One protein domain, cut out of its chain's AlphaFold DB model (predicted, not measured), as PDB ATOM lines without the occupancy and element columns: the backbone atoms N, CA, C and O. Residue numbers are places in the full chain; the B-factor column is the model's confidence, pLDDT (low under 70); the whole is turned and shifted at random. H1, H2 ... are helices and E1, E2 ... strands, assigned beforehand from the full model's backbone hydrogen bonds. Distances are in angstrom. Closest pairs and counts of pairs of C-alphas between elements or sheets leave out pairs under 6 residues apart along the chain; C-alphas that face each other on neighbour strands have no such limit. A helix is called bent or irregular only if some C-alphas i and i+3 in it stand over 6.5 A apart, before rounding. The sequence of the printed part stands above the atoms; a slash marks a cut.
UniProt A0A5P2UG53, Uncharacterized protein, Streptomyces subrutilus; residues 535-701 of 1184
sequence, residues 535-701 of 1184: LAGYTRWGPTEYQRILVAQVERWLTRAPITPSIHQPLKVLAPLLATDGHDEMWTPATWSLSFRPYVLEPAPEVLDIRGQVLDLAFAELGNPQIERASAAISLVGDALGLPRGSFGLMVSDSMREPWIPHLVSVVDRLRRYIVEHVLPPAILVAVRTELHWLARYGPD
ATOM      1  N   LEU A 535      67.011  26.464 267.963       88.00
ATOM      2  CA  LEU A 535      66.181  27.582 268.440       88.00
ATOM      3  C   LEU A 535      65.216  28.112 267.362       88.00
ATOM      4  O   LEU A 535      64.231  28.768 267.702       88.00
ATOM      5  N   ALA A 536      65.499  27.855 266.081       90.94
ATOM      6  CA  ALA A 536      64.619  28.176 264.961       90.94
ATOM      7  C   ALA A 536      63.564  27.087 264.723       90.94
ATOM      8  O   ALA A 536      62.435  27.411 264.360       90.94
ATOM      9  N   GLY A 537      63.899  25.811 264.935       87.25
ATOM     10  CA  GLY A 537      62.988  24.685 264.723       87.25
ATOM     11  C   GLY A 537      61.630  24.871 265.404       87.25
ATOM     12  O   GLY A 537      61.531  25.416 266.504       87.25
ATOM     13  N   TYR A 538      60.561  24.438 264.734       83.25
ATOM     14  CA  TYR A 538      59.251  24.336 265.373       83.25
ATOM     15  C   TYR A 538      59.274  23.277 266.484       83.25
ATOM     16  O   TYR A 538      60.172  22.440 266.566       83.25
ATOM     17  N   THR A 539      58.245  23.296 267.325       72.88
ATOM     18  CA  THR A 539      57.877  22.123 268.133       72.88
ATOM     19  C   THR A 539      56.646  21.472 267.508       72.88
ATOM     20  O   THR A 539      55.990  22.083 266.662       72.88
ATOM     21  N   ARG A 540      56.238  20.289 267.984       69.12
ATOM     22  CA  ARG A 540      54.945  19.688 267.597       69.12
ATOM     23  C   ARG A 540      53.709  20.560 267.887       69.12
ATOM     24  O   ARG A 540      52.631  20.265 267.390       69.12
ATOM     25  N   TRP A 541      53.860  21.627 268.676       64.75
ATOM     26  CA  TRP A 541      52.821  22.624 268.967       64.75
ATOM     27  C   TRP A 541      52.822  23.811 267.989       64.75
ATOM     28  O   TRP A 541      52.027  24.735 268.145       64.75
ATOM     29  N   GLY A 542      53.714  23.808 266.994       69.12
ATOM     30  CA  GLY A 542      53.861  24.881 266.018       69.12
ATOM     31  C   GLY A 542      54.817  26.002 266.470       69.12
ATOM     32  O   GLY A 542      55.859  25.714 267.077       69.12
ATOM     33  N   PRO A 543      54.532  27.267 266.102       80.75
ATOM     34  CA  PRO A 543      55.454  28.391 266.248       80.75
ATOM     35  C   PRO A 543      55.441  29.035 267.639       80.75
ATOM     36  O   PRO A 543      54.494  28.923 268.411       80.75
ATOM     37  N   THR A 544      56.504  29.783 267.935       81.12
ATOM     38  CA  THR A 544      56.660  30.578 269.159       81.12
ATOM     39  C   THR A 544      57.234  31.967 268.830       81.12
ATOM     40  O   THR A 544      57.415  32.336 267.667       81.12
ATOM     41  N   GLU A 545      57.551  32.766 269.852       83.19
ATOM     42  CA  GLU A 545      58.221  34.062 269.675       83.19
ATOM     43  C   GLU A 545      59.659  33.930 269.123       83.19
ATOM     44  O   GLU A 545      60.127  34.812 268.400       83.19
ATOM     45  N   TYR A 546      60.341  32.809 269.397       87.44
ATOM     46  CA  TYR A 546      61.742  32.569 269.014       87.44
ATOM     47  C   TYR A 546      61.947  32.671 267.498       87.44
ATOM     48  O   TYR A 546      62.863  33.351 267.036       87.44
ATOM     49  N   GLN A 547      61.052  32.054 266.725       91.12
ATOM     50  CA  GLN A 547      61.096  32.044 265.265       91.12
ATOM     51  C   GLN A 547      61.016  33.465 264.690       91.12
ATOM     52  O   GLN A 547      61.821  33.838 263.838       91.12
ATOM     53  N   ARG A 548      60.107  34.299 265.217       91.75
ATOM     54  CA  ARG A 548      59.942  35.703 264.798       91.75
ATOM     55  C   ARG A 548      61.187  36.539 265.131       91.75
ATOM     56  O   ARG A 548      61.634  37.336 264.309       91.75
ATOM     57  N   ILE A 549      61.791  36.319 266.304       94.06
ATOM     58  CA  ILE A 549      63.033  36.996 266.715       94.06
ATOM     59  C   ILE A 549      64.215  36.613 265.810       94.06
ATOM     60  O   ILE A 549      65.013  37.490 265.463       94.06
ATOM     61  N   LEU A 550      64.334  35.336 265.430       96.00
ATOM     62  CA  LEU A 550      65.435  34.826 264.606       96.00
ATOM     63  C   LEU A 550      65.328  35.256 263.137       96.00
ATOM     64  O   LEU A 550      66.340  35.685 262.585       96.00
ATOM     65  N   VAL A 551      64.129  35.274 262.543       96.19
ATOM     66  CA  VAL A 551      63.888  35.891 261.217       96.19
ATOM     67  C   VAL A 551      64.384  37.344 261.209       96.19
ATOM     68  O   VAL A 551      65.201  37.719 260.366       96.19
ATOM     69  N   ALA A 552      63.997  38.132 262.218       95.56
ATOM     70  CA  ALA A 552      64.441  39.517 262.371       95.56
ATOM     71  C   ALA A 552      65.945  39.669 262.699       95.56
ATOM     72  O   ALA A 552      66.512  40.743 262.489       95.56
ATOM     73  N   GLN A 553      66.632  38.635 263.207       96.19
ATOM     74  CA  GLN A 553      68.097  38.666 263.325       96.19
ATOM     75  C   GLN A 553      68.774  38.367 261.990       96.19
ATOM     76  O   GLN A 553      69.703  39.085 261.622       96.19
ATOM     77  N   VAL A 554      68.291  37.376 261.239       95.94
ATOM     78  CA  VAL A 554      68.853  37.011 259.932       95.94
ATOM     79  C   VAL A 554      68.708  38.155 258.926       95.94
ATOM     80  O   VAL A 554      69.690  38.485 258.265       95.94
ATOM     81  N   GLU A 555      67.572  38.857 258.887       95.56
ATOM     82  CA  GLU A 555      67.402  40.094 258.102       95.56
ATOM     83  C   GLU A 555      68.484  41.147 258.437       95.56
ATOM     84  O   GLU A 555      69.144  41.709 257.552       95.56
ATOM     85  N   ARG A 556      68.742  41.375 259.735       94.38
ATOM     86  CA  ARG A 556      69.789  42.299 260.208       94.38
ATOM     87  C   ARG A 556      71.197  41.816 259.857       94.38
ATOM     88  O   ARG A 556      72.068  42.658 259.642       94.38
ATOM     89  N   TRP A 557      71.441  40.507 259.816       93.62
ATOM     90  CA  TRP A 557      72.730  39.928 259.426       93.62
ATOM     91  C   TRP A 557      72.957  40.032 257.913       93.62
ATOM     92  O   TRP A 557      74.031  40.467 257.513       93.62
ATOM     93  N   LEU A 558      71.949  39.753 257.082       91.56
ATOM     94  CA  LEU A 558      71.992  39.928 255.620       91.56
ATOM     95  C   LEU A 558      72.246  41.390 255.220       91.56
ATOM     96  O   LEU A 558      73.080  41.670 254.356       91.56
ATOM     97  N   THR A 559      71.604  42.330 255.920       89.06
ATOM     98  CA  THR A 559      71.807  43.782 255.749       89.06
ATOM     99  C   THR A 559      73.220  44.242 256.149       89.06
ATOM    100  O   THR A 559      73.676  45.305 255.730       89.06
ATOM    101  N   ARG A 560      73.929  43.465 256.978       85.75
ATOM    102  CA  ARG A 560      75.260  43.788 257.531       85.75
ATOM    103  C   ARG A 560      76.368  42.843 257.056       85.75
ATOM    104  O   ARG A 560      77.475  42.902 257.590       85.75
ATOM    105  N   ALA A 561      76.073  41.956 256.109       75.69
ATOM    106  CA  ALA A 561      77.006  40.924 255.684       75.69
ATOM    107  C   ALA A 561      78.253  41.546 255.017       75.69
ATOM    108  O   ALA A 561      78.122  42.501 254.245       75.69
ATOM    109  N   PRO A 562      79.464  41.035 255.307       71.38
ATOM    110  CA  PRO A 562      80.685  41.499 254.657       71.38
ATOM    111  C   PRO A 562      80.702  41.182 253.150       71.38
ATOM    112  O   PRO A 562      79.975  40.325 252.649       71.38
ATOM    113  N   ILE A 563      81.573  41.883 252.417       70.44
ATOM    114  CA  ILE A 563      81.767  41.670 250.969       70.44
ATOM    115  C   ILE A 563      82.409  40.294 250.697       70.44
ATOM    116  O   ILE A 563      82.104  39.659 249.688       70.44
ATOM    117  N   THR A 564      83.250  39.812 251.614       76.38
ATOM    118  CA  THR A 564      83.769  38.437 251.617       76.38
ATOM    119  C   THR A 564      82.720  37.490 252.214       76.38
ATOM    120  O   THR A 564      82.271  37.761 253.330       76.38
ATOM    121  N   PRO A 565      82.332  36.391 251.545       74.62
ATOM    122  CA  PRO A 565      81.403  35.415 252.112       74.62
ATOM    123  C   PRO A 565      82.031  34.652 253.292       74.62
ATOM    124  O   PRO A 565      83.204  34.283 253.247       74.62
ATOM    125  N   SER A 566      81.233  34.394 254.332       84.88
ATOM    126  CA  SER A 566      81.532  33.430 255.402       84.88
ATOM    127  C   SER A 566      81.249  31.989 254.953       84.88
ATOM    128  O   SER A 566      80.501  31.779 253.994       84.88
ATOM    129  N   ILE A 567      81.815  30.998 255.660       86.38
ATOM    130  CA  ILE A 567      81.655  29.562 255.332       86.38
ATOM    131  C   ILE A 567      80.173  29.164 255.305       86.38
ATOM    132  O   ILE A 567      79.729  28.468 254.394       86.38
ATOM    133  N   HIS A 568      79.394  29.653 256.269       89.38
ATOM    134  CA  HIS A 568      77.939  29.513 256.291       89.38
ATOM    135  C   HIS A 568      77.267  30.857 256.005       89.38
ATOM    136  O   HIS A 568      77.776  31.920 256.370       89.38
ATOM    137  N   GLN A 569      76.093  30.817 255.371       90.25
ATOM    138  CA  GLN A 569      75.303  32.000 255.014       90.25
ATOM    139  C   GLN A 569      74.141  32.215 256.005       90.25
ATOM    140  O   GLN A 569      73.557  31.223 256.449       90.25
ATOM    141  N   PRO A 570      73.755  33.468 256.343       92.50
ATOM    142  CA  PRO A 570      72.747  33.748 257.378       92.50
ATOM    143  C   PRO A 570      71.400  33.038 257.178       92.50
ATOM    144  O   PRO A 570      70.767  32.637 258.150       92.50
ATOM    145  N   LEU A 571      70.986  32.847 255.919       93.75
ATOM    146  CA  LEU A 571      69.745  32.165 255.540       93.75
ATOM    147  C   LEU A 571      69.644  30.724 256.069       93.75
ATOM    148  O   LEU A 571      68.540  30.274 256.363       93.75
ATOM    149  N   LYS A 572      70.771  30.023 256.259       91.12
ATOM    150  CA  LYS A 572      70.801  28.627 256.734       91.12
ATOM    151  C   LYS A 572      70.115  28.446 258.095       91.12
ATOM    152  O   LYS A 572      69.443  27.447 258.316       91.12
ATOM    153  N   VAL A 573      70.208  29.451 258.972       94.81
ATOM    154  CA  VAL A 573      69.548  29.466 260.293       94.81
ATOM    155  C   VAL A 573      68.017  29.392 260.183       94.81
ATOM    156  O   VAL A 573      67.353  28.992 261.135       94.81
ATOM    157  N   LEU A 574      67.441  29.747 259.029       96.19
ATOM    158  CA  LEU A 574      65.998  29.735 258.790       96.19
ATOM    159  C   LEU A 574      65.487  28.439 258.134       96.19
ATOM    160  O   LEU A 574      64.274  28.267 258.053       96.19
ATOM    161  N   ALA A 575      66.355  27.514 257.705       94.12
ATOM    162  CA  ALA A 575      65.932  26.254 257.078       94.12
ATOM    163  C   ALA A 575      64.954  25.417 257.944       94.12
ATOM    164  O   ALA A 575      63.945  24.950 257.409       94.12
ATOM    165  N   PRO A 576      65.117  25.311 259.284       93.38
ATOM    166  CA  PRO A 576      64.145  24.625 260.146       93.38
ATOM    167  C   PRO A 576      62.728  25.227 260.129       93.38
ATOM    168  O   PRO A 576      61.768  24.538 260.463       93.38
ATOM    169  N   LEU A 577      62.567  26.488 259.704       94.38
ATOM    170  CA  LEU A 577      61.260  27.146 259.555       94.38
ATOM    171  C   LEU A 577      60.502  26.696 258.298       94.38
ATOM    172  O   LEU A 577      59.315  27.006 258.154       94.38
ATOM    173  N   LEU A 578      61.175  25.985 257.390       94.81
ATOM    174  CA  LEU A 578      60.632  25.485 256.129       94.81
ATOM    175  C   LEU A 578      60.404  23.965 256.129       94.81
ATOM    176  O   LEU A 578      59.755  23.449 255.214       94.81
ATOM    177  N   ALA A 579      60.796  23.267 257.197       91.25
ATOM    178  CA  ALA A 579      60.409  21.882 257.447       91.25
ATOM    179  C   ALA A 579      58.873  21.708 257.491       91.25
ATOM    180  O   ALA A 579      58.137  22.641 257.822       91.25
ATOM    181  N   THR A 580      58.380  20.523 257.124       91.38
ATOM    182  CA  THR A 580      56.944  20.160 257.151       91.38
ATOM    183  C   THR A 580      56.652  18.957 258.057       91.38
ATOM    184  O   THR A 580      55.498  18.689 258.388       91.38
ATOM    185  N   ASP A 581      57.696  18.288 258.537       89.19
ATOM    186  CA  ASP A 581      57.707  17.358 259.662       89.19
ATOM    187  C   ASP A 581      58.910  17.654 260.579       89.19
ATOM    188  O   ASP A 581      59.716  18.545 260.306       89.19
ATOM    189  N   GLY A 582      58.990  16.964 261.715       85.00
ATOM    190  CA  GLY A 582      60.050  17.136 262.705       85.00
ATOM    191  C   GLY A 582      60.037  16.028 263.753       85.00
ATOM    192  O   GLY A 582      59.293  15.053 263.639       85.00
ATOM    193  N   HIS A 583      60.865  16.162 264.787       77.12
ATOM    194  CA  HIS A 583      60.871  15.258 265.937       77.12
ATOM    195  C   HIS A 583      61.268  15.990 267.217       77.12
ATOM    196  O   HIS A 583      62.061  16.928 267.183       77.12
ATOM    197  N   ASP A 584      60.739  15.541 268.353       65.19
ATOM    198  CA  ASP A 584      61.229  15.948 269.669       65.19
ATOM    199  C   ASP A 584      62.281  14.934 270.158       65.19
ATOM    200  O   ASP A 584      62.031  13.725 270.160       65.19
ATOM    201  N   GLU A 585      63.457  15.418 270.571       59.84
ATOM    202  CA  GLU A 585      64.535  14.597 271.150       59.84
ATOM    203  C   GLU A 585      64.394  14.497 272.676       59.84
ATOM    204  O   GLU A 585      64.173  15.494 273.372       59.84
ATOM    205  N   MET A 586      64.531  13.282 273.207       49.38
ATOM    206  CA  MET A 586      64.243  12.956 274.601       49.38
ATOM    207  C   MET A 586      65.312  12.000 275.154       49.38
ATOM    208  O   MET A 586      65.231  10.784 274.999       49.38
ATOM    209  N   TRP A 587      66.354  12.573 275.765       42.44
ATOM    210  CA  TRP A 587      67.455  11.829 276.395       42.44
ATOM    211  C   TRP A 587      67.012  11.161 277.702       42.44
ATOM    212  O   TRP A 587      66.335  11.793 278.518       42.44
ATOM    213  N   THR A 588      67.453   9.917 277.920       41.81
ATOM    214  CA  THR A 588      66.975   9.047 279.003       41.81
ATOM    215  C   THR A 588      68.112   8.573 279.931       41.81
ATOM    216  O   THR A 588      68.515   7.413 279.881       41.81
ATOM    217  N   PRO A 589      68.625   9.434 280.843       37.41
ATOM    218  CA  PRO A 589      69.717   9.122 281.776       37.41
ATOM    219  C   PRO A 589      69.669   7.797 282.557       37.41
ATOM    220  O   PRO A 589      70.722   7.200 282.751       37.41
ATOM    221  N   ALA A 590      68.509   7.331 283.038       37.88
ATOM    222  CA  ALA A 590      68.443   6.139 283.899       37.88
ATOM    223  C   ALA A 590      68.687   4.824 283.139       37.88
ATOM    224  O   ALA A 590      69.313   3.918 283.685       37.88
ATOM    225  N   THR A 591      68.253   4.735 281.878       39.12
ATOM    226  CA  THR A 591      68.499   3.573 280.999       39.12
ATOM    227  C   THR A 591      69.580   3.833 279.946       39.12
ATOM    228  O   THR A 591      69.918   2.933 279.181       39.12
ATOM    229  N   TRP A 592      70.130   5.054 279.905       39.12
ATOM    230  CA  TRP A 592      71.048   5.552 278.872       39.12
ATOM    231  C   TRP A 592      70.482   5.516 277.434       39.12
ATOM    232  O   TRP A 592      71.246   5.516 276.467       39.12
ATOM    233  N   SER A 593      69.153   5.512 277.264       42.31
ATOM    234  CA  SER A 593      68.518   5.538 275.937       42.31
ATOM    235  C   SER A 593      68.305   6.964 275.398       42.31
ATOM    236  O   SER A 593      68.390   7.954 276.124       42.31
ATOM    237  N   LEU A 594      68.038   7.089 274.096       47.97
ATOM    238  CA  LEU A 594      67.671   8.352 273.451       47.97
ATOM    239  C   LEU A 594      66.418   8.119 272.605       47.97
ATOM    240  O   LEU A 594      66.477   7.448 271.575       47.97
ATOM    241  N   SER A 595      65.294   8.665 273.058       50.75
ATOM    242  CA  SER A 595      63.997   8.523 272.403       50.75
ATOM    243  C   SER A 595      63.744   9.685 271.443       50.75
ATOM    244  O   SER A 595      63.997  10.848 271.766       50.75
ATOM    245  N   PHE A 596      63.200   9.371 270.268       62.00
ATOM    246  CA  PHE A 596      62.812  10.341 269.244       62.00
ATOM    247  C   PHE A 596      61.301  10.247 269.028       62.00
ATOM    248  O   PHE A 596      60.793   9.172 268.708       62.00
ATOM    249  N   ARG A 597      60.571  11.354 269.202       67.94
ATOM    250  CA  ARG A 597      59.115  11.414 268.987       67.94
ATOM    251  C   ARG A 597      58.810  12.223 267.712       67.94
ATOM    252  O   ARG A 597      58.781  13.451 267.789       67.94
ATOM    253  N   PRO A 598      58.650  11.578 266.538       78.38
ATOM    254  CA  PRO A 598      58.395  12.263 265.270       78.38
ATOM    255  C   PRO A 598      56.970  12.833 265.187       78.38
ATOM    256  O   PRO A 598      56.032  12.274 265.757       78.38
ATOM    257  N   TYR A 599      56.798  13.920 264.436       81.81
ATOM    258  CA  TYR A 599      55.513  14.583 264.197       81.81
ATOM    259  C   TYR A 599      55.453  15.221 262.799       81.81
ATOM    260  O   TYR A 599      56.481  15.541 262.206       81.81
ATOM    261  N   VAL A 600      54.242  15.445 262.281       87.81
ATOM    262  CA  VAL A 600      53.992  16.242 261.064       87.81
ATOM    263  C   VAL A 600      53.419  17.598 261.471       87.81
ATOM    264  O   VAL A 600      52.631  17.670 262.411       87.81
ATOM    265  N   LEU A 601      53.805  18.666 260.773       87.88
ATOM    266  CA  LEU A 601      53.235  19.999 260.964       87.88
ATOM    267  C   LEU A 601      52.014  20.195 260.059       87.88
ATOM    268  O   LEU A 601      52.037  19.849 258.876       87.88
ATOM    269  N   GLU A 602      50.967  20.820 260.590       86.25
ATOM    270  CA  GLU A 602      49.864  21.335 259.777       86.25
ATOM    271  C   GLU A 602      50.213  22.732 259.220       86.25
ATOM    272  O   GLU A 602      50.854  23.527 259.916       86.25
ATOM    273  N   PRO A 603      49.775  23.088 257.995       90.06
ATOM    274  CA  PRO A 603      49.960  24.422 257.421       90.06
ATOM    275  C   PRO A 603      48.975  25.438 258.033       90.06
ATOM    276  O   PRO A 603      48.164  26.057 257.343       90.06
ATOM    277  N   ALA A 604      49.027  25.604 259.355       89.12
ATOM    278  CA  ALA A 604      48.252  26.605 260.077       89.12
ATOM    279  C   ALA A 604      48.691  28.035 259.682       89.12
ATOM    280  O   ALA A 604      49.865  28.236 259.356       89.12
ATOM    281  N   PRO A 605      47.807  29.056 259.761       89.44
ATOM    282  CA  PRO A 605      48.131  30.422 259.341       89.44
ATOM    283  C   PRO A 605      49.423  30.977 259.950       89.44
ATOM    284  O   PRO A 605      50.254  31.508 259.226       89.44
ATOM    285  N   GLU A 606      49.667  30.761 261.248       88.25
ATOM    286  CA  GLU A 606      50.883  31.256 261.912       88.25
ATOM    287  C   GLU A 606      52.179  30.596 261.409       88.25
ATOM    288  O   GLU A 606      53.237  31.230 261.413       88.25
ATOM    289  N   VAL A 607      52.108  29.339 260.955       91.38
ATOM    290  CA  VAL A 607      53.233  28.638 260.314       91.38
ATOM    291  C   VAL A 607      53.447  29.201 258.910       91.38
ATOM    292  O   VAL A 607      54.574  29.509 258.528       91.38
ATOM    293  N   LEU A 608      52.367  29.390 258.146       93.00
ATOM    294  CA  LEU A 608      52.416  29.947 256.794       93.00
ATOM    295  C   LEU A 608      52.935  31.394 256.765       93.00
ATOM    296  O   LEU A 608      53.740  31.717 255.894       93.00
ATOM    297  N   ASP A 609      52.553  32.230 257.731       93.88
ATOM    298  CA  ASP A 609      53.020  33.617 257.857       93.88
ATOM    299  C   ASP A 609      54.533  33.696 258.121       93.88
ATOM    300  O   ASP A 609      55.223  34.555 257.564       93.88
ATOM    301  N   ILE A 610      55.074  32.792 258.949       94.38
ATOM    302  CA  ILE A 610      56.516  32.714 259.232       94.38
ATOM    303  C   ILE A 610      57.268  32.169 258.012       94.38
ATOM    304  O   ILE A 610      58.254  32.775 257.589       94.38
ATOM    305  N   ARG A 611      56.774  31.095 257.376       94.88
ATOM    306  CA  ARG A 611      57.323  30.588 256.101       94.88
ATOM    307  C   ARG A 611      57.338  31.670 255.021       94.88
ATOM    308  O   ARG A 611      58.314  31.769 254.283       94.88
ATOM    309  N   GLY A 612      56.288  32.490 254.946       95.56
ATOM    310  CA  GLY A 612      56.182  33.623 254.027       95.56
ATOM    311  C   GLY A 612      57.326  34.619 254.202       95.56
ATOM    312  O   GLY A 612      58.029  34.900 253.237       95.56
ATOM    313  N   GLN A 613      57.583  35.062 255.437       96.31
ATOM    314  CA  GLN A 613      58.686  35.978 255.761       96.31
ATOM    315  C   GLN A 613      60.066  35.387 255.423       96.31
ATOM    316  O   GLN A 613      60.922  36.078 254.872       96.31
ATOM    317  N   VAL A 614      60.282  34.098 255.706       97.25
ATOM    318  CA  VAL A 614      61.531  33.394 255.361       97.25
ATOM    319  C   VAL A 614      61.732  33.331 253.843       97.25
ATOM    320  O   VAL A 614      62.824  33.605 253.345       97.25
ATOM    321  N   LEU A 615      60.670  33.023 253.096       97.50
ATOM    322  CA  LEU A 615      60.684  33.012 251.634       97.50
ATOM    323  C   LEU A 615      60.859  34.419 251.047       97.50
ATOM    324  O   LEU A 615      61.528  34.560 250.028       97.50
ATOM    325  N   ASP A 616      60.312  35.463 251.670       96.88
ATOM    326  CA  ASP A 616      60.523  36.851 251.242       96.88
ATOM    327  C   ASP A 616      62.001  37.257 251.341       96.88
ATOM    328  O   ASP A 616      62.532  37.826 250.385       96.88
ATOM    329  N   LEU A 617      62.689  36.881 252.428       96.69
ATOM    330  CA  LEU A 617      64.144  37.049 252.547       96.69
ATOM    331  C   LEU A 617      64.899  36.235 251.482       96.69
ATOM    332  O   LEU A 617      65.792  36.768 250.827       96.69
ATOM    333  N   ALA A 618      64.519  34.974 251.251       97.00
ATOM    334  CA  ALA A 618      65.156  34.138 250.231       97.00
ATOM    335  C   ALA A 618      65.003  34.732 248.815       97.00
ATOM    336  O   ALA A 618      65.983  34.877 248.090       97.00
ATOM    337  N   PHE A 619      63.799  35.157 248.422       96.62
ATOM    338  CA  PHE A 619      63.563  35.760 247.105       96.62
ATOM    339  C   PHE A 619      64.196  37.152 246.935       96.62
ATOM    340  O   PHE A 619      64.469  37.548 245.802       96.62
ATOM    341  N   ALA A 620      64.468  37.883 248.021       94.19
ATOM    342  CA  ALA A 620      65.274  39.103 247.967       94.19
ATOM    343  C   ALA A 620      66.764  38.805 247.696       94.19
ATOM    344  O   ALA A 620      67.415  39.540 246.955       94.19
ATOM    345  N   GLU A 621      67.294  37.708 248.244       94.31
ATOM    346  CA  GLU A 621      68.697  37.293 248.096       94.31
ATOM    347  C   GLU A 621      68.981  36.466 246.825       94.31
ATOM    348  O   GLU A 621      70.126  36.394 246.382       94.31
ATOM    349  N   LEU A 622      67.958  35.884 246.190       94.12
ATOM    350  CA  LEU A 622      68.091  35.067 244.972       94.12
ATOM    351  C   LEU A 622      68.734  35.820 243.787       94.12
ATOM    352  O   LEU A 622      69.403  35.209 242.958       94.12
ATOM    353  N   GLY A 623      68.551  37.140 243.721       87.88
ATOM    354  CA  GLY A 623      69.146  38.027 242.714       87.88
ATOM    355  C   GLY A 623      70.430  38.734 243.163       87.88
ATOM    356  O   GLY A 623      70.835  39.713 242.536       87.88
ATOM    357  N   ASN A 624      71.049  38.313 244.272       91.31
ATOM    358  CA  ASN A 624      72.221  38.987 244.827       91.31
ATOM    359  C   ASN A 624      73.479  38.774 243.948       91.31
ATOM    360  O   ASN A 624      73.781  37.635 243.590       91.31
ATOM    361  N   PRO A 625      74.272  39.826 243.640       88.81
ATOM    362  CA  PRO A 625      75.552  39.685 242.932       88.81
ATOM    363  C   PRO A 625      76.596  38.783 243.622       88.81
ATOM    364  O   PRO A 625      77.526  38.313 242.966       88.81
ATOM    365  N   GLN A 626      76.477  38.542 244.932       89.69
ATOM    366  CA  GLN A 626      77.243  37.514 245.644       89.69
ATOM    367  C   GLN A 626      76.580  36.145 245.409       89.69
ATOM    368  O   GLN A 626      75.571  35.821 246.038       89.69
ATOM    369  N   ILE A 627      77.151  35.336 244.509       91.31
ATOM    370  CA  ILE A 627      76.572  34.050 244.076       91.31
ATOM    371  C   ILE A 627      76.377  33.051 245.232       91.31
ATOM    372  O   ILE A 627      75.479  32.218 245.184       91.31
ATOM    373  N   GLU A 628      77.151  33.177 246.311       90.81
ATOM    374  CA  GLU A 628      77.014  32.402 247.547       90.81
ATOM    375  C   GLU A 628      75.683  32.685 248.268       90.81
ATOM    376  O   GLU A 628      75.066  31.774 248.820       90.81
ATOM    377  N   ARG A 629      75.202  33.938 248.232       90.81
ATOM    378  CA  ARG A 629      73.903  34.333 248.806       90.81
ATOM    379  C   ARG A 629      72.753  33.887 247.917       90.81
ATOM    380  O   ARG A 629      71.776  33.358 248.436       90.81
ATOM    381  N   ALA A 630      72.907  34.003 246.598       93.88
ATOM    382  CA  ALA A 630      71.951  33.451 245.641       93.88
ATOM    383  C   ALA A 630      71.854  31.911 245.742       93.88
ATOM    384  O   ALA A 630      70.755  31.368 245.653       93.88
ATOM    385  N   SER A 631      72.970  31.214 246.002       94.50
ATOM    386  CA  SER A 631      73.007  29.762 246.260       94.50
ATOM    387  C   SER A 631      72.264  29.398 247.551       94.50
ATOM    388  O   SER A 631      71.340  28.585 247.537       94.50
ATOM    389  N   ALA A 632      72.578  30.073 248.664       93.19
ATOM    390  CA  ALA A 632      71.868  29.874 249.927       93.19
ATOM    391  C   ALA A 632      70.367  30.214 249.824       93.19
ATOM    392  O   ALA A 632      69.546  29.567 250.469       93.19
ATOM    393  N   ALA A 633      69.998  31.190 248.991       95.94
ATOM    394  CA  ALA A 633      68.613  31.539 248.710       95.94
ATOM    395  C   ALA A 633      67.860  30.445 247.941       95.94
ATOM    396  O   ALA A 633      66.752  30.094 248.345       95.94
ATOM    397  N   ILE A 634      68.430  29.880 246.867       96.31
ATOM    398  CA  ILE A 634      67.755  28.801 246.126       96.31
ATOM    399  C   ILE A 634      67.707  27.494 246.926       96.31
ATOM    400  O   ILE A 634      66.670  26.840 246.912       96.31
ATOM    401  N   SER A 635      68.750  27.165 247.696       95.19
ATOM    402  CA  SER A 635      68.734  26.022 248.622       95.19
ATOM    403  C   SER A 635      67.628  26.169 249.677       95.19
ATOM    404  O   SER A 635      66.826  25.255 249.846       95.19
ATOM    405  N   LEU A 636      67.493  27.351 250.293       95.81
ATOM    406  CA  LEU A 636      66.417  27.634 251.247       95.81
ATOM    407  C   LEU A 636      65.022  27.607 250.582       95.81
ATOM    408  O   LEU A 636      64.051  27.154 251.182       95.81
ATOM    409  N   VAL A 637      64.889  28.039 249.321       96.69
ATOM    410  CA  VAL A 637      63.643  27.848 248.548       96.69
ATOM    411  C   VAL A 637      63.376  26.360 248.272       96.69
ATOM    412  O   VAL A 637      62.214  25.960 248.282       96.69
ATOM    413  N   GLY A 638      64.416  25.542 248.080       94.06
ATOM    414  CA  GLY A 638      64.340  24.083 247.950       94.06
ATOM    415  C   GLY A 638      63.815  23.390 249.210       94.06
ATOM    416  O   GLY A 638      62.901  22.566 249.111       94.06
ATOM    417  N   ASP A 639      64.278  23.797 250.398       93.62
ATOM    418  CA  ASP A 639      63.775  23.294 251.689       93.62
ATOM    419  C   ASP A 639      62.247  23.467 251.822       93.62
ATOM    420  O   ASP A 639      61.546  22.582 252.322       93.62
ATOM    421  N   ALA A 640      61.687  24.564 251.293       94.69
ATOM    422  CA  ALA A 640      60.242  24.805 251.294       94.69
ATOM    423  C   ALA A 640      59.425  23.839 250.412       94.69
ATOM    424  O   ALA A 640      58.194  23.838 250.519       94.69
ATOM    425  N   LEU A 641      60.071  23.043 249.550       93.44
ATOM    426  CA  LEU A 641      59.431  22.111 248.613       93.44
ATOM    427  C   LEU A 641      59.278  20.681 249.162       93.44
ATOM    428  O   LEU A 641      58.750  19.803 248.472       93.44
ATOM    429  N   GLY A 642      59.712  20.428 250.399       89.31
ATOM    430  CA  GLY A 642      59.519  19.148 251.075       89.31
ATOM    431  C   GLY A 642      58.069  18.916 251.513       89.31
ATOM    432  O   GLY A 642      57.569  19.597 252.406       89.31
ATOM    433  N   LEU A 643      57.403  17.904 250.947       91.19
ATOM    434  CA  LEU A 643      56.222  17.298 251.579       91.19
ATOM    435  C   LEU A 643      56.640  16.456 252.799       91.19
ATOM    436  O   LEU A 643      57.729  15.873 252.747       91.19
ATOM    437  N   PRO A 644      55.765  16.293 253.814       89.44
ATOM    438  CA  PRO A 644      56.031  15.415 254.948       89.44
ATOM    439  C   PRO A 644      56.400  13.990 254.507       89.44
ATOM    440  O   PRO A 644      55.711  13.356 253.690       89.44
ATOM    441  N   ARG A 645      57.514  13.499 255.050       84.75
ATOM    442  CA  ARG A 645      58.141  12.204 254.752       84.75
ATOM    443  C   ARG A 645      57.928  11.210 255.890       84.75
ATOM    444  O   ARG A 645      57.615  10.057 255.606       84.75
ATOM    445  N   GLY A 646      58.041  11.678 257.133       76.25
ATOM    446  CA  GLY A 646      58.011  10.873 258.349       76.25
ATOM    447  C   GLY A 646      59.392  10.334 258.716       76.25
ATOM    448  O   GLY A 646      59.946   9.475 258.030       76.25
ATOM    449  N   SER A 647      59.954  10.830 259.817       76.12
ATOM    450  CA  SER A 647      61.168  10.291 260.440       76.12
ATOM    451  C   SER A 647      60.824   9.191 261.458       76.12
ATOM    452  O   SER A 647      59.665   9.014 261.832       76.12
ATOM    453  N   PHE A 648      61.825   8.405 261.878       71.56
ATOM    454  CA  PHE A 648      61.723   7.396 262.953       71.56
ATOM    455  C   PHE A 648      60.521   6.425 262.859       71.56
ATOM    456  O   PHE A 648      59.970   6.004 263.870       71.56
ATOM    457  N   GLY A 649      60.118   6.053 261.638       67.69
ATOM    458  CA  GLY A 649      59.025   5.102 261.389       67.69
ATOM    459  C   GLY A 649      57.616   5.709 261.331       67.69
ATOM    460  O   GLY A 649      56.648   4.962 261.190       67.69
ATOM    461  N   LEU A 650      57.470   7.038 261.403       76.44
ATOM    462  CA  LEU A 650      56.171   7.704 261.288       76.44
ATOM    463  C   LEU A 650      55.561   7.530 259.886       76.44
ATOM    464  O   LEU A 650      56.058   8.067 258.899       76.44
ATOM    465  N   MET A 651      54.436   6.821 259.804       82.50
ATOM    466  CA  MET A 651      53.706   6.605 258.553       82.50
ATOM    467  C   MET A 651      52.856   7.825 258.176       82.50
ATOM    468  O   MET A 651      51.735   7.986 258.655       82.50
ATOM    469  N   VAL A 652      53.371   8.670 257.280       84.81
ATOM    470  CA  VAL A 652      52.641   9.833 256.747       84.81
ATOM    471  C   VAL A 652      51.574   9.403 255.730       84.81
ATOM    472  O   VAL A 652      51.901   8.844 254.676       84.81
ATOM    473  N   SER A 653      50.309   9.721 256.022       87.44
ATOM    474  CA  SER A 653      49.167   9.536 255.117       87.44
ATOM    475  C   SER A 653      49.042  10.673 254.099       87.44
ATOM    476  O   SER A 653      49.515  11.789 254.318       87.44
ATOM    477  N   ASP A 654      48.336  10.437 252.993       86.56
ATOM    478  CA  ASP A 654      48.147  11.478 251.975       86.56
ATOM    479  C   ASP A 654      47.285  12.646 252.478       86.56
ATOM    480  O   ASP A 654      47.561  13.790 252.130       86.56
ATOM    481  N   SER A 655      46.371  12.408 253.426       87.31
ATOM    482  CA  SER A 655      45.633  13.465 254.137       87.31
ATOM    483  C   SER A 655      46.522  14.429 254.938       87.31
ATOM    484  O   SER A 655      46.107  15.553 255.201       87.31
ATOM    485  N   MET A 656      47.743  14.025 255.313       88.19
ATOM    486  CA  MET A 656      48.746  14.910 255.926       88.19
ATOM    487  C   MET A 656      49.561  15.685 254.876       88.19
ATOM    488  O   MET A 656      50.161  16.710 255.191       88.19
ATOM    489  N   ARG A 657      49.600  15.211 253.622       90.44
ATOM    490  CA  ARG A 657      50.340  15.840 252.513       90.44
ATOM    491  C   ARG A 657      49.480  16.812 251.714       90.44
ATOM    492  O   ARG A 657      49.976  17.868 251.334       90.44
ATOM    493  N   GLU A 658      48.215  16.470 251.466       91.69
ATOM    494  CA  GLU A 658      47.265  17.260 250.673       91.69
ATOM    495  C   GLU A 658      47.207  18.749 251.074       91.69
ATOM    496  O   GLU A 658      47.331  19.585 250.174       91.69
ATOM    497  N   PRO A 659      47.135  19.123 252.373       93.12
ATOM    498  CA  PRO A 659      47.118  20.527 252.791       93.12
ATOM    499  C   PRO A 659      48.359  21.331 252.378       93.12
ATOM    500  O   PRO A 659      48.267  22.538 252.177       93.12
ATOM    501  N   TRP A 660      49.520  20.687 252.219       94.06
ATOM    502  CA  TRP A 660      50.769  21.357 251.843       94.06
ATOM    503  C   TRP A 660      50.884  21.631 250.332       94.06
ATOM    504  O   TRP A 660      51.570  22.576 249.933       94.06
ATOM    505  N   ILE A 661      50.201  20.857 249.478       94.31
ATOM    506  CA  ILE A 661      50.360  20.913 248.009       94.31
ATOM    507  C   ILE A 661      50.116  22.322 247.423       94.31
ATOM    508  O   ILE A 661      50.954  22.765 246.629       94.31
ATOM    509  N   PRO A 662      49.060  23.079 247.800       94.94
ATOM    510  CA  PRO A 662      48.829  24.425 247.263       94.94
ATOM    511  C   PRO A 662      49.952  25.415 247.603       94.94
ATOM    512  O   PRO A 662      50.270  26.296 246.802       94.94
ATOM    513  N   HIS A 663      50.588  25.257 248.767       94.12
ATOM    514  CA  HIS A 663      51.691  26.114 249.197       94.12
ATOM    515  C   HIS A 663      52.970  25.808 248.416       94.12
ATOM    516  O   HIS A 663      53.625  26.740 247.947       94.12
ATOM    517  N   LEU A 664      53.273  24.527 248.173       94.31
ATOM    518  CA  LEU A 664      54.370  24.115 247.290       94.31
ATOM    519  C   LEU A 664      54.190  24.678 245.869       94.31
ATOM    520  O   LEU A 664      55.117  25.277 245.327       94.31
ATOM    521  N   VAL A 665      52.986  24.561 245.291       96.50
ATOM    522  CA  VAL A 665      52.656  25.165 243.983       96.50
ATOM    523  C   VAL A 665      52.903  26.677 244.002       96.50
ATOM    524  O   VAL A 665      53.585  27.195 243.121       96.50
ATOM    525  N   SER A 666      52.437  27.385 245.037       96.38
ATOM    526  CA  SER A 666      52.616  28.837 245.163       96.38
ATOM    527  C   SER A 666      54.087  29.275 245.251       96.38
ATOM    528  O   SER A 666      54.429  30.341 244.733       96.38
ATOM    529  N   VAL A 667      54.962  28.494 245.897       96.94
ATOM    530  CA  VAL A 667      56.413  28.767 245.944       96.94
ATOM    531  C   VAL A 667      57.041  28.568 244.565       96.94
ATOM    532  O   VAL A 667      57.796  29.422 244.097       96.94
ATOM    533  N   VAL A 668      56.677  27.491 243.870       97.31
ATOM    534  CA  VAL A 668      57.200  27.181 242.534       97.31
ATOM    535  C   VAL A 668      56.727  28.193 241.482       97.31
ATOM    536  O   VAL A 668      57.538  28.656 240.683       97.31
ATOM    537  N   ASP A 669      55.465  28.630 241.511       97.56
ATOM    538  CA  ASP A 669      54.962  29.688 240.619       97.56
ATOM    539  C   ASP A 669      55.527  31.082 240.959       97.56
ATOM    540  O   ASP A 669      55.551  31.976 240.106       97.56
ATOM    541  N   ARG A 670      56.018  31.301 242.188       97.19
ATOM    542  CA  ARG A 670      56.821  32.486 242.537       97.19
ATOM    543  C   ARG A 670      58.225  32.398 241.940       97.19
ATOM    544  O   ARG A 670      58.658  33.360 241.310       97.19
ATOM    545  N   LEU A 671      58.885  31.246 242.053       97.19
ATOM    546  CA  LEU A 671      60.200  30.992 241.454       97.19
ATOM    547  C   LEU A 671      60.167  31.091 239.921       97.19
ATOM    548  O   LEU A 671      60.998  31.779 239.333       97.19
ATOM    549  N   ARG A 672      59.151  30.506 239.280       96.75
ATOM    550  CA  ARG A 672      58.893  30.619 237.836       96.75
ATOM    551  C   ARG A 672      58.823  32.073 237.371       96.75
ATOM    552  O   ARG A 672      59.470  32.425 236.390       96.75
ATOM    553  N   ARG A 673      58.036  32.912 238.054       96.75
ATOM    554  CA  ARG A 673      57.924  34.343 237.722       96.75
ATOM    555  C   ARG A 673      59.254  35.059 237.906       96.75
ATOM    556  O   ARG A 673      59.672  35.768 237.001       96.75
ATOM    557  N   TYR A 674      59.963  34.781 239.001       96.75
ATOM    558  CA  TYR A 674      61.279  35.362 239.255       96.75
ATOM    559  C   TYR A 674      62.274  35.084 238.115       96.75
ATOM    560  O   TYR A 674      62.927  36.014 237.654       96.75
ATOM    561  N   ILE A 675      62.331  33.841 237.616       95.38
ATOM    562  CA  ILE A 675      63.197  33.405 236.498       95.38
ATOM    563  C   ILE A 675      62.833  34.085 235.164       95.38
ATOM    564  O   ILE A 675      63.702  34.291 234.321       95.38
ATOM    565  N   VAL A 676      61.562  34.441 234.956       95.00
ATOM    566  CA  VAL A 676      61.104  35.172 233.757       95.00
ATOM    567  C   VAL A 676      61.356  36.681 233.877       95.00
ATOM    568  O   VAL A 676      61.593  37.349 232.872       95.00
ATOM    569  N   GLU A 677      61.302  37.223 235.093       94.56
ATOM    570  CA  GLU A 677      61.454  38.654 235.384       94.56
ATOM    571  C   GLU A 677      62.927  39.086 235.565       94.56
ATOM    572  O   GLU A 677      63.249  40.251 235.324       94.56
ATOM    573  N   HIS A 678      63.828  38.170 235.951       93.44
ATOM    574  CA  HIS A 678      65.221  38.461 236.317       93.44
ATOM    575  C   HIS A 678      66.218  37.514 235.633       93.44
ATOM    576  O   HIS A 678      65.991  36.311 235.527       93.44
ATOM    577  N   VAL A 679      67.377  38.044 235.232       91.06
ATOM    578  CA  VAL A 679      68.494  37.234 234.718       91.06
ATOM    579  C   VAL A 679      69.295  36.677 235.897       91.06
ATOM    580  O   VAL A 679      69.886  37.445 236.655       91.06
ATOM    581  N   LEU A 680      69.329  35.350 236.034       93.69
ATOM    582  CA  LEU A 680      70.111  34.636 237.049       93.69
ATOM    583  C   LEU A 680      71.415  34.059 236.460       93.69
ATOM    584  O   LEU A 680      71.426  33.704 235.279       93.69
ATOM    585  N   PRO A 681      72.493  33.913 237.259       93.81
ATOM    586  CA  PRO A 681      73.721  33.248 236.821       93.81
ATOM    587  C   PRO A 681      73.479  31.782 236.407       93.81
ATOM    588  O   PRO A 681      72.675  31.102 237.058       93.81
ATOM    589  N   PRO A 682      74.194  31.248 235.398       94.12
ATOM    590  CA  PRO A 682      74.023  29.868 234.936       94.12
ATOM    591  C   PRO A 682      74.139  28.818 236.050       94.12
ATOM    592  O   PRO A 682      73.321  27.901 236.105       94.12
ATOM    593  N   ALA A 683      75.080  28.966 236.991       93.19
ATOM    594  CA  ALA A 683      75.220  28.027 238.111       93.19
ATOM    595  C   ALA A 683      74.019  28.058 239.086       93.19
ATOM    596  O   ALA A 683      73.624  27.016 239.610       93.19
ATOM    597  N   ILE A 684      73.367  29.214 239.267       95.25
ATOM    598  CA  ILE A 684      72.116  29.325 240.042       95.25
ATOM    599  C   ILE A 684      70.950  28.678 239.285       95.25
ATOM    600  O   ILE A 684      70.123  28.002 239.891       95.25
ATOM    601  N   LEU A 685      70.905  28.798 237.955       93.81
ATOM    602  CA  LEU A 685      69.916  28.091 237.132       93.81
ATOM    603  C   LEU A 685      70.121  26.565 237.156       93.81
ATOM    604  O   LEU A 685      69.141  25.823 237.122       93.81
ATOM    605  N   VAL A 686      71.359  26.076 237.289       92.69
ATOM    606  CA  VAL A 686      71.635  24.655 237.570       92.69
ATOM    607  C   VAL A 686      71.116  24.258 238.959       92.69
ATOM    608  O   VAL A 686      70.477  23.214 239.075       92.69
ATOM    609  N   ALA A 687      71.300  25.092 239.989       92.88
ATOM    610  CA  ALA A 687      70.771  24.824 241.330       92.88
ATOM    611  C   ALA A 687      69.228  24.779 241.352       92.88
ATOM    612  O   ALA A 687      68.656  23.847 241.913       92.88
ATOM    613  N   VAL A 688      68.547  25.686 240.635       94.00
ATOM    614  CA  VAL A 688      67.087  25.620 240.406       94.00
ATOM    615  C   VAL A 688      66.673  24.265 239.815       94.00
ATOM    616  O   VAL A 688      65.668  23.695 240.245       94.00
ATOM    617  N   ARG A 689      67.429  23.729 238.841       91.88
ATOM    618  CA  ARG A 689      67.141  22.400 238.269       91.88
ATOM    619  C   ARG A 689      67.290  21.289 239.311       91.88
ATOM    620  O   ARG A 689      66.425  20.419 239.368       91.88
ATOM    621  N   THR A 690      68.327  21.345 240.147       90.25
ATOM    622  CA  THR A 690      68.574  20.378 241.229       90.25
ATOM    623  C   THR A 690      67.436  20.347 242.255       90.25
ATOM    624  O   THR A 690      66.884  19.274 242.494       90.25
ATOM    625  N   GLU A 691      67.012  21.499 242.789       92.19
ATOM    626  CA  GLU A 691      65.935  21.558 243.796       92.19
ATOM    627  C   GLU A 691      64.572  21.116 243.230       92.19
ATOM    628  O   GLU A 691      63.827  20.353 243.851       92.19
ATOM    629  N   LEU A 692      64.244  21.532 242.001       92.06
ATOM    630  CA  LEU A 692      62.978  21.163 241.360       92.06
ATOM    631  C   LEU A 692      62.950  19.715 240.836       92.06
ATOM    632  O   LEU A 692      61.858  19.208 240.556       92.06
ATOM    633  N   HIS A 693      64.098  19.035 240.705       87.38
ATOM    634  CA  HIS A 693      64.201  17.710 240.082       87.38
ATOM    635  C   HIS A 693      63.244  16.689 240.708       87.38
ATOM    636  O   HIS A 693      62.470  16.032 240.004       87.38
ATOM    637  N   TRP A 694      63.278  16.552 242.039       87.25
ATOM    638  CA  TRP A 694      62.468  15.556 242.740       87.25
ATOM    639  C   TRP A 694      60.973  15.859 242.603       87.25
ATOM    640  O   TRP A 694      60.192  14.974 242.253       87.25
ATOM    641  N   LEU A 695      60.575  17.120 242.799       88.62
ATOM    642  CA  LEU A 695      59.172  17.538 242.747       88.62
ATOM    643  C   LEU A 695      58.585  17.380 241.335       88.62
ATOM    644  O   LEU A 695      57.477  16.870 241.173       88.62
ATOM    645  N   ALA A 696      59.351  17.736 240.303       88.50
ATOM    646  CA  ALA A 696      58.939  17.615 238.909       88.50
ATOM    647  C   ALA A 696      58.965  16.170 238.365       88.50
ATOM    648  O   ALA A 696      58.338  15.899 237.336       88.50
ATOM    649  N   ARG A 697      59.649  15.235 239.038       84.69
ATOM    650  CA  ARG A 697      59.668  13.803 238.681       84.69
ATOM    651  C   ARG A 697      58.673  12.964 239.491       84.69
ATOM    652  O   ARG A 697      57.976  12.143 238.899       84.69
ATOM    653  N   TYR A 698      58.584  13.179 240.804       85.56
ATOM    654  CA  TYR A 698      57.846  12.323 241.745       85.56
ATOM    655  C   TYR A 698      56.709  13.024 242.506       85.56
ATOM    656  O   TYR A 698      55.809  12.339 242.987       85.56
ATOM    657  N   GLY A 699      56.702  14.360 242.596       86.31
ATOM    658  CA  GLY A 699      55.703  15.115 243.364       86.31
ATOM    659  C   GLY A 699      54.253  14.930 242.879       86.31
ATOM    660  O   GLY A 699      54.047  14.399 241.785       86.31
ATOM    661  N   PRO A 700      53.234  15.362 243.647       90.00
ATOM    662  CA  PRO A 700      51.822  15.305 243.239       90.00
ATOM    663  C   PRO A 700      51.552  16.092 241.953       90.00
ATOM    664  O   PRO A 700      52.240  17.075 241.687       90.00
ATOM    665  N   ASP A 701      50.552  15.697 241.160       90.56
ATOM    666  CA  ASP A 701      50.413  16.140 239.761       90.56
ATOM    667  C   ASP A 701      50.379  17.663 239.545       90.56
ATOM    668  O   ASP A 701      50.954  18.140 238.566       90.56
TER     669      ASP A 701
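Overview. This is residues 535 to 701 of the 1184 residues of an uncharacterized protein of Streptomyces subrutilus (UniProt A0A5P2UG53). A two-stranded hairpin, E1 and E2, lies at one end of a body of six helices, and its tip, residues 588 to 593, sticks out. The helices run roughly along one axis in three stacked pairs, H1 with H2, H3 with H4 and H5 with H6; H1, H3 and H5 run one way in one row, H2, H4 and H6 the other way in a bent row, and H5 is joined more loosely than the rest. The printed part has 167 residues, in the order H1, H2, E1, E2, H3, H4, H5, H6; the sheet E1 - E2 is antiparallel and the class is mostly helix. The whole is compact, with a radius of gyration of the C-alphas of 17.1 A, and spans 55 by 39 by 28 A.

Along the chain. Find C-alpha 581 at (57.707, 17.358, 259.662), where E1, residues 581 to 588, begins its 23.0 A; E2, residues 593 to 600, returns over 23.4 A. Before them look for H1, residues 545 to 558, 20.5 A, from (58.221, 34.062, 269.675), and H2, residues 570 to 577, 13.4 A. After them come H3, residues 605 to 621, 24.4 A; H4, residues 627 to 639, 18.4 A; H5, residues 654 to 677, 34.5 A; and H6, residues 682 to 698, 24.8 A, ending at (57.846, 12.323, 241.745). H2 is irregular, with C-alphas 573 and 576 7.3 A apart; so is H6, at 691 and 694, 7.0 A; H5 only just is, at 659 and 662, 7.0 A.

Arrangement. In the hairpin of E1 and E2, N 584 and O 597 are within hydrogen-bond range at 2.9 A. Their closest approach to H5 is C-alphas 600 and 656, 7.5 A. H3 and H4, a helical hairpin, touch, closest at C-alphas 618 and 633, 4.6 A, with residues 615 to 621 of H3 alone. H2 touches H4, closest at C-alphas 575 and 636, 6.0 A, the same way. H1 and H2, a helical hairpin, touch at C-alphas 554 and 570, 5.7 A. H6 touches H4 at C-alphas 638 and 691, 5.1 A, a shallow tilt of 8 degrees. H5 and H6 are near each other, closest 8.4 A. Every O i to N i+4 pair is within range in H3 and H4; H1 has 9 of 10, H5 15 of 20, H6 11 of 13, and H2 0 of 4 but 4 of 5 O i to N i+3 pairs.

Size, cuts and confidence. C-alphas 590 and 677 are farthest apart, 58.8 A. The printed part has no cut. The links H1 to H2 and H4 to H5 are long. Look for pLDDT under 70 at residues 540 to 542, 584 to 597 and 649.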